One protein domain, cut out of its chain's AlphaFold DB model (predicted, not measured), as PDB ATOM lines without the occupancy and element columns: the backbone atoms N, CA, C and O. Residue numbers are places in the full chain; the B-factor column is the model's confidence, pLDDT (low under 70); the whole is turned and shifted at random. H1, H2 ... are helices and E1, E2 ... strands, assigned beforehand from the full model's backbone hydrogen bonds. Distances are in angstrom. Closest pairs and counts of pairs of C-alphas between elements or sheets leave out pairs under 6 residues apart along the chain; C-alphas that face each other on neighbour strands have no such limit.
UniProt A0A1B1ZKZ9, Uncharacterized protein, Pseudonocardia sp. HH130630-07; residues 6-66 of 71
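What this domain is: This is residues 6 to 66 of the 71 residues of an uncharacterized protein of Pseudonocardia sp. HH130630-07 (UniProt A0A1B1ZKZ9). A small antiparallel three-stranded sheet, E1-E2-E3, has H2 packed on it near E1 and E2, while H1 sits well away at the far end of two linking stretches. Residues 31 to 32 pair with 56 to 57 between these two ends. The printed part has 61 residues, under half in named elements, in the order E1 E2 E3 H1 H2; the class is mixed. It is loose, with radius of gyration of the C-alphas 13.2 A and spans of 32 by 28 by 18 A.

Where its parts are: E1, residues 6 to 9, begins at C-alpha 6 (111.472, 139.171, 67.955) and is 8.8 A long. E2 is residues 18 to 21, 10.5 A; E3 is 26 to 29, 10.0 A. H1 is 36 to 43, 10.1 A; H2, 60 to 65, 10.4 A, ends at C-alpha 65 (118.297, 133.580, 71.429).

How they stand to each other: E1, E2 and E3 form a meander, each strand the antiparallel neighbour of the one before, in two hairpins. N 7 and O 19 are 2.9 A apart, N 20 and O 27 2.8 A, within hydrogen-bond range. H2 is on the sheet, height 7.8 A, only just over none of the strands, with 2 C-alphas falling on E1 and 2 on E2; its closest C-alphas to E1 are Phe 65 and Leu 7, 5.7 A. H1 is not on the sheet, and H1 and H2 are apart. In H1 every O i to N i+4 pair is within range; in H2 0 of 2 are, but 3 of 3 O i to N i+3 pairs.

The domain as a whole: The C-alphas farthest apart, of Gly 13 and Ile 47, are 37.4 A apart. The printed part has no cut; the link H1 to H2 is long, 16 residues. Residues 12 to 15 have pLDDT under 70.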
ATOM      1  N   PHE A   6     111.564 140.205  66.921       93.69
ATOM      2  CA  PHE A   6     111.472 139.171  67.955       93.69
ATOM      3  C   PHE A   6     112.580 138.120  67.788       93.69
ATOM      4  O   PHE A   6     112.810 137.645  66.675       93.69
ATOM      5  N   LEU A   7     113.228 137.737  68.894       92.44
ATOM      6  CA  LEU A   7     114.291 136.723  68.917       92.44
ATOM      7  C   LEU A   7     113.865 135.412  69.547       92.44
ATOM      8  O   LEU A   7     114.268 134.347  69.085       92.44
ATOM      9  N   GLY A   8     113.051 135.473  70.594       91.56
ATOM     10  CA  GLY A   8     112.617 134.270  71.280       91.56
ATOM     11  C   GLY A   8     112.123 134.532  72.687       91.56
ATOM     12  O   GLY A   8     112.294 135.610  73.256       91.56
ATOM     13  N   THR A   9     111.517 133.502  73.259       89.25
ATOM     14  CA  THR A   9     111.059 133.481  74.644       89.25
ATOM     15  C   THR A   9     111.328 132.108  75.233       89.25
ATOM     16  O   THR A   9     111.264 131.096  74.536       89.25
ATOM     17  N   THR A  10     111.617 132.062  76.531       84.00
ATOM     18  CA  THR A  10     111.663 130.805  77.289       84.00
ATOM     19  C   THR A  10     110.343 130.521  78.014       84.00
ATOM     20  O   THR A  10     110.313 129.673  78.901       84.00
ATOM     21  N   SER A  11     109.263 131.248  77.700       78.31
ATOM     22  CA  SER A  11     107.966 131.096  78.362       78.31
ATOM     23  C   SER A  11     107.105 130.043  77.661       78.31
ATOM     24  O   SER A  11     106.729 130.210  76.505       78.31
ATOM     25  N   THR A  12     106.735 128.976  78.373       66.62
ATOM     26  CA  THR A  12     105.815 127.934  77.866       66.62
ATOM     27  C   THR A  12     104.333 128.285  78.109       66.62
ATOM     28  O   THR A  12     103.457 127.490  77.791       66.62
ATOM     29  N   GLY A  13     104.023 129.459  78.684       62.16
ATOM     30  CA  GLY A  13     102.673 129.763  79.194       62.16
ATOM     31  C   GLY A  13     102.258 131.237  79.250       62.16
ATOM     32  O   GLY A  13     101.283 131.550  79.923       62.16
ATOM     33  N   GLY A  14     102.956 132.147  78.560       57.19
ATOM     34  CA  GLY A  14     102.448 133.508  78.314       57.19
ATOM     35  C   GLY A  14     102.915 134.616  79.265       57.19
ATOM     36  O   GLY A  14     102.399 135.728  79.196       57.19
ATOM     37  N   SER A  15     103.908 134.378  80.122       58.19
ATOM     38  CA  SER A  15     104.563 135.470  80.854       58.19
ATOM     39  C   SER A  15     106.046 135.205  81.049       58.19
ATOM     40  O   SER A  15     106.401 134.297  81.791       58.19
ATOM     41  N   CYS A  16     106.855 136.032  80.372       72.88
ATOM     42  CA  CYS A  16     108.285 136.325  80.553       72.88
ATOM     43  C   CYS A  16     109.281 135.140  80.618       72.88
ATOM     44  O   CYS A  16     108.943 134.034  81.034       72.88
ATOM     45  N   PRO A  17     110.565 135.362  80.286       87.75
ATOM     46  CA  PRO A  17     111.168 136.509  79.584       87.75
ATOM     47  C   PRO A  17     111.090 136.413  78.043       87.75
ATOM     48  O   PRO A  17     110.936 135.321  77.487       87.75
ATOM     49  N   THR A  18     111.276 137.544  77.357       91.62
ATOM     50  CA  THR A  18     111.316 137.632  75.884       91.62
ATOM     51  C   THR A  18     112.478 138.510  75.427       91.62
ATOM     52  O   THR A  18     112.733 139.553  76.027       91.62
ATOM     53  N   ALA A  19     113.168 138.099  74.365       94.00
ATOM     54  CA  ALA A  19     114.247 138.850  73.740       94.00
ATOM     55  C   ALA A  19     113.806 139.420  72.384       94.00
ATOM     56  O   ALA A  19     113.159 138.740  71.580       94.00
ATOM     57  N   TYR A  20     114.204 140.661  72.133       93.62
ATOM     58  CA  TYR A  20     114.034 141.383  70.882       93.62
ATOM     59  C   TYR A  20     115.358 142.053  70.499       93.62
ATOM     60  O   TYR A  20     116.247 142.215  71.337       93.62
ATOM     61  N   GLU A  21     115.475 142.499  69.254       94.81
ATOM     62  CA  GLU A  21     116.551 143.395  68.834       94.81
ATOM     63  C   GLU A  21     116.033 144.545  67.977       94.81
ATOM     64  O   GLU A  21     115.011 144.438  67.290       94.81
ATOM     65  N   THR A  22     116.771 145.642  68.039       93.75
ATOM     66  CA  THR A  22     116.755 146.719  67.059       93.75
ATOM     67  C   THR A  22     117.963 146.557  66.138       93.75
ATOM     68  O   THR A  22     118.689 145.568  66.205       93.75
ATOM     69  N   GLU A  23     118.206 147.535  65.271       90.88
ATOM     70  CA  GLU A  23     119.407 147.553  64.429       90.88
ATOM     71  C   GLU A  23     120.710 147.655  65.240       90.88
ATOM     72  O   GLU A  23     121.766 147.272  64.742       90.88
ATOM     73  N   THR A  24     120.656 148.168  66.475       90.56
ATOM     74  CA  THR A  24     121.850 148.491  67.274       90.56
ATOM     75  C   THR A  24     121.837 147.926  68.690       90.56
ATOM     76  O   THR A  24     122.866 147.956  69.358       90.56
ATOM     77  N   GLU A  25     120.695 147.444  69.182       93.19
ATOM     78  CA  GLU A  25     120.513 147.112  70.597       93.19
ATOM     79  C   GLU A  25     119.688 145.839  70.789       93.19
ATOM     80  O   GLU A  25     118.768 145.544  70.025       93.19
ATOM     81  N   TYR A  26     119.963 145.120  71.876       93.06
ATOM     82  CA  TYR A  26     119.070 144.078  72.375       93.06
ATOM     83  C   TYR A  26     118.090 144.672  73.379       93.06
ATOM     84  O   TYR A  26     118.484 145.386  74.298       93.06
ATOM     85  N   LEU A  27     116.815 144.316  73.245       93.31
ATOM     86  CA  LEU A  27     115.773 144.668  74.203       93.31
ATOM     87  C   LEU A  27     115.304 143.388  74.888       93.31
ATOM     88  O   LEU A  27     114.886 142.433  74.231       93.31
ATOM     89  N   ILE A  28     115.377 143.357  76.215       93.12
ATOM     90  CA  ILE A  28     115.119 142.148  76.990       93.12
ATOM     91  C   ILE A  28     114.045 142.426  78.037       93.12
ATOM     92  O   ILE A  28     114.215 143.260  78.923       93.12
ATOM     93  N   GLN A  29     112.948 141.678  77.959       92.06
ATOM     94  CA  GLN A  29     111.901 141.682  78.972       92.06
ATOM     95  C   GLN A  29     112.204 140.631  80.043       92.06
ATOM     96  O   GLN A  29     112.373 139.450  79.731       92.06
ATOM     97  N   GLY A  30     112.182 141.041  81.308       91.81
ATOM     98  CA  GLY A  30     112.343 140.164  82.465       91.81
ATOM     99  C   GLY A  30     111.728 140.768  83.725       91.81
ATOM    100  O   GLY A  30     110.895 141.672  83.648       91.81
ATOM    101  N   SER A  31     112.132 140.265  84.887       91.88
ATOM    102  CA  SER A  31     111.650 140.757  86.181       91.88
ATOM    103  C   SER A  31     112.589 141.823  86.730       91.88
ATOM    104  O   SER A  31     113.795 141.605  86.781       91.88
ATOM    105  N   ILE A  32     112.045 142.954  87.178       94.69
ATOM    106  CA  ILE A  32     112.833 143.969  87.890       94.69
ATOM    107  C   ILE A  32     113.351 143.353  89.193       94.69
ATOM    108  O   ILE A  32     112.581 142.769  89.959       94.69
ATOM    109  N   VAL A  33     114.653 143.471  89.438       95.56
ATOM    110  CA  VAL A  33     115.275 143.018  90.681       95.56
ATOM    111  C   VAL A  33     114.964 144.023  91.780       95.56
ATOM    112  O   VAL A  33     115.303 145.197  91.673       95.56
ATOM    113  N   THR A  34     114.327 143.550  92.848       95.44
ATOM    114  CA  THR A  34     113.992 144.352  94.034       95.44
ATOM    115  C   THR A  34     114.755 143.919  95.282       95.44
ATOM    116  O   THR A  34     114.635 144.563  96.321       95.44
ATOM    117  N   ASP A  35     115.534 142.836  95.197       97.06
ATOM    118  CA  ASP A  35     116.333 142.347  96.315       97.06
ATOM    119  C   ASP A  35     117.488 143.325  96.613       97.06
ATOM    120  O   ASP A  35     118.330 143.564  95.739       97.06
ATOM    121  N   PRO A  36     117.538 143.912  97.822       94.88
ATOM    122  CA  PRO A  36     118.502 144.957  98.137       94.88
ATOM    123  C   PRO A  36     119.942 144.440  98.215       94.88
ATOM    124  O   PRO A  36     120.861 145.206  97.931       94.88
ATOM    125  N   ASP A  37     120.159 143.166  98.561       96.56
ATOM    126  CA  ASP A  37     121.500 142.578  98.624       96.56
ATOM    127  C   ASP A  37     122.057 142.374  97.210       96.56
ATOM    128  O   ASP A  37     123.173 142.800  96.906       96.56
ATOM    129  N   VAL A  38     121.236 141.845  96.296       95.12
ATOM    130  CA  VAL A  38     121.595 141.728  94.876       95.12
ATOM    131  C   VAL A  38     121.881 143.102  94.272       95.12
ATOM    132  O   VAL A  38     122.898 143.272  93.598       95.12
ATOM    133  N   LEU A  39     121.024 144.097  94.522       94.75
ATOM    134  CA  LEU A  39     121.229 145.456  94.015       94.75
ATOM    135  C   LEU A  39     122.501 146.093  94.583       94.75
ATOM    136  O   LEU A  39     123.241 146.714  93.826       94.75
ATOM    137  N   ALA A  40     122.807 145.894  95.869       94.06
ATOM    138  CA  ALA A  40     124.047 146.375  96.472       94.06
ATOM    139  C   ALA A  40     125.285 145.714  95.841       94.06
ATOM    140  O   ALA A  40     126.257 146.402  95.535       94.06
ATOM    141  N   GLN A  41     125.242 144.404  95.579       95.19
ATOM    142  CA  GLN A  41     126.328 143.694  94.896       95.19
ATOM    143  C   GLN A  41     126.527 144.163  93.448       95.19
ATOM    144  O   GLN A  41     127.663 144.219  92.973       95.19
ATOM    145  N   VAL A  42     125.443 144.480  92.731       94.00
ATOM    146  CA  VAL A  42     125.523 145.045  91.375       94.00
ATOM    147  C   VAL A  42     126.052 146.476  91.425       94.00
ATOM    148  O   VAL A  42     126.992 146.783  90.703       94.00
ATOM    149  N   ALA A  43     125.527 147.322  92.312       91.94
ATOM    150  CA  ALA A  43     125.956 148.710  92.460       91.94
ATOM    151  C   ALA A  43     127.413 148.841  92.938       91.94
ATOM    152  O   ALA A  43     128.103 149.786  92.571       91.94
ATOM    153  N   ALA A  44     127.916 147.876  93.712       92.44
ATOM    154  CA  ALA A  44     129.325 147.816  94.096       92.44
ATOM    155  C   ALA A  44     130.266 147.547  92.902       92.44
ATOM    156  O   ALA A  44     131.484 147.685  93.036       92.44
ATOM    157  N   ARG A  45     129.733 147.150  91.738       85.62
ATOM    158  CA  ARG A  45     130.496 147.011  90.496       85.62
ATOM    159  C   ARG A  45     130.395 148.302  89.678       85.62
ATOM    160  O   ARG A  45     129.309 148.747  89.329       85.62
ATOM    161  N   GLY A  46     131.540 148.872  89.308       81.31
ATOM    162  CA  GLY A  46     131.595 150.054  88.444       81.31
ATOM    163  C   GLY A  46     131.200 151.348  89.161       81.31
ATOM    164  O   GLY A  46     131.678 151.613  90.260       81.31
ATOM    165  N   ILE A  47     130.369 152.168  88.509       84.00
ATOM    166  CA  ILE A  47     129.937 153.490  89.001       84.00
ATOM    167  C   ILE A  47     128.587 153.463  89.745       84.00
ATOM    168  O   ILE A  47     128.039 154.523  90.039       84.00
ATOM    169  N   GLY A  48     128.050 152.278  90.059       89.38
ATOM    170  CA  GLY A  48     126.708 152.118  90.631       89.38
ATOM    171  C   GLY A  48     125.617 151.880  89.583       89.38
ATOM    172  O   GLY A  48     125.914 151.629  88.419       89.38
ATOM    173  N   ILE A  49     124.355 151.950  90.021       90.31
ATOM    174  CA  ILE A  49     123.159 151.923  89.163       90.31
ATOM    175  C   ILE A  49     122.583 153.352  89.156       90.31
ATOM    176  O   ILE A  49     122.069 153.783  90.190       90.31
ATOM    177  N   PRO A  50     122.710 154.112  88.055       91.06
ATOM    178  CA  PRO A  50     122.112 155.438  87.911       91.06
ATOM    179  C   PRO A  50     120.588 155.432  88.083       91.06
ATOM    180  O   PRO A  50     119.929 154.439  87.789       91.06
ATOM    181  N   ASP A  51     120.004 156.580  88.440       89.69
ATOM    182  CA  ASP A  51     118.554 156.715  88.679       89.69
ATOM    183  C   ASP A  51     117.673 156.388  87.457       89.69
ATOM    184  O   ASP A  51     116.481 156.117  87.596       89.69
ATOM    185  N   HIS A  52     118.242 156.446  86.250       90.19
ATOM    186  CA  HIS A  52     117.549 156.134  84.997       90.19
ATOM    187  C   HIS A  52     117.735 154.677  84.545       90.19
ATOM    188  O   HIS A  52     117.215 154.297  83.496       90.19
ATOM    189  N   GLU A  53     118.466 153.866  85.312       93.00
ATOM    190  CA  GLU A  53     118.721 152.456  85.027       93.00
ATOM    191  C   GLU A  53     117.991 151.540  86.018       93.00
ATOM    192  O   GLU A  53     117.588 151.924  87.115       93.00
ATOM    193  N   THR A  54     117.812 150.279  85.628       93.12
ATOM    194  CA  THR A  54     117.283 149.236  86.507       93.12
ATOM    195  C   THR A  54     117.939 147.898  86.191       93.12
ATOM    196  O   THR A  54     118.412 147.673  85.077       93.12
ATOM    197  N   VAL A  55     117.956 146.990  87.164       94.88
ATOM    198  CA  VAL A  55     118.483 145.637  86.973       94.88
ATOM    199  C   VAL A  55     117.326 144.702  86.661       94.88
ATOM    200  O   VAL A  55     116.387 144.567  87.447       94.88
ATOM    201  N   VAL A  56     117.407 144.028  85.516       94.44
ATOM    202  CA  VAL A  56     116.397 143.069  85.065       94.44
ATOM    203  C   VAL A  56     116.966 141.657  85.145       94.44
ATOM    204  O   VAL A  56     117.969 141.333  84.512       94.44
ATOM    205  N   ALA A  57     116.306 140.796  85.912       93.06
ATOM    206  CA  ALA A  57     116.612 139.379  85.969       93.06
ATOM    207  C   ALA A  57     115.957 138.636  84.801       93.06
ATOM    208  O   ALA A  57     114.746 138.734  84.569       93.06
ATOM    209  N   ILE A  58     116.762 137.824  84.115       92.12
ATOM    210  CA  ILE A  58     116.309 136.887  83.090       92.12
ATOM    211  C   ILE A  58     116.874 135.476  83.311       92.12
ATOM    212  O   ILE A  58     118.029 135.317  83.710       92.12
ATOM    213  N   PRO A  59     116.094 134.424  83.013       90.81
ATOM    214  CA  PRO A  59     116.599 133.072  82.838       90.81
ATOM    215  C   PRO A  59     117.809 133.002  81.903       90.81
ATOM    216  O   PRO A  59     117.753 133.462  80.764       90.81
ATOM    217  N   LYS A  60     118.876 132.320  82.341       90.69
ATOM    218  CA  LYS A  60     120.090 132.105  81.529       90.69
ATOM    219  C   LYS A  60     119.800 131.453  80.173       90.69
ATOM    220  O   LYS A  60     120.485 131.748  79.204       90.69
ATOM    221  N   ALA A  61     118.775 130.601  80.092       90.06
ATOM    222  CA  ALA A  61     118.371 129.943  78.849       90.06
ATOM    223  C   ALA A  61     117.975 130.936  77.739       90.06
ATOM    224  O   ALA A  61     118.147 130.616  76.563       90.06
ATOM    225  N   LEU A  62     117.518 132.146  78.095       90.69
ATOM    226  CA  LEU A  62     117.172 133.194  77.134       90.69
ATOM    227  C   LEU A  62     118.386 133.645  76.306       90.69
ATOM    228  O   LEU A  62     118.222 134.028  75.152       90.69
ATOM    229  N   ALA A  63     119.603 133.530  76.851       89.88
ATOM    230  CA  ALA A  63     120.831 133.874  76.136       89.88
ATOM    231  C   ALA A  63     121.018 133.063  74.839       89.88
ATOM    232  O   ALA A  63     121.696 133.525  73.932       89.88
ATOM    233  N   THR A  64     120.373 131.897  74.713       91.44
ATOM    234  CA  THR A  64     120.379 131.079  73.485       91.44
ATOM    235  C   THR A  64     119.809 131.821  72.273       91.44
ATOM    236  O   THR A  64     120.171 131.514  71.142       91.44
ATOM    237  N   PHE A  65     118.918 132.794  72.497       91.12
ATOM    238  CA  PHE A  65     118.297 133.580  71.429       91.12
ATOM    239  C   PHE A  65     119.096 134.828  71.050       91.12
ATOM    240  O   PHE A  65     118.775 135.464  70.049       91.12
ATOM    241  N   LEU A  66     120.113 135.195  71.835       90.81
ATOM    242  CA  LEU A  66     120.967 136.335  71.532       90.81
ATOM    243  C   LEU A  66     122.072 135.866  70.575       90.81
ATOM    244  O   LEU A  66     122.855 134.981  70.941       90.81
TER     245      LEU A  66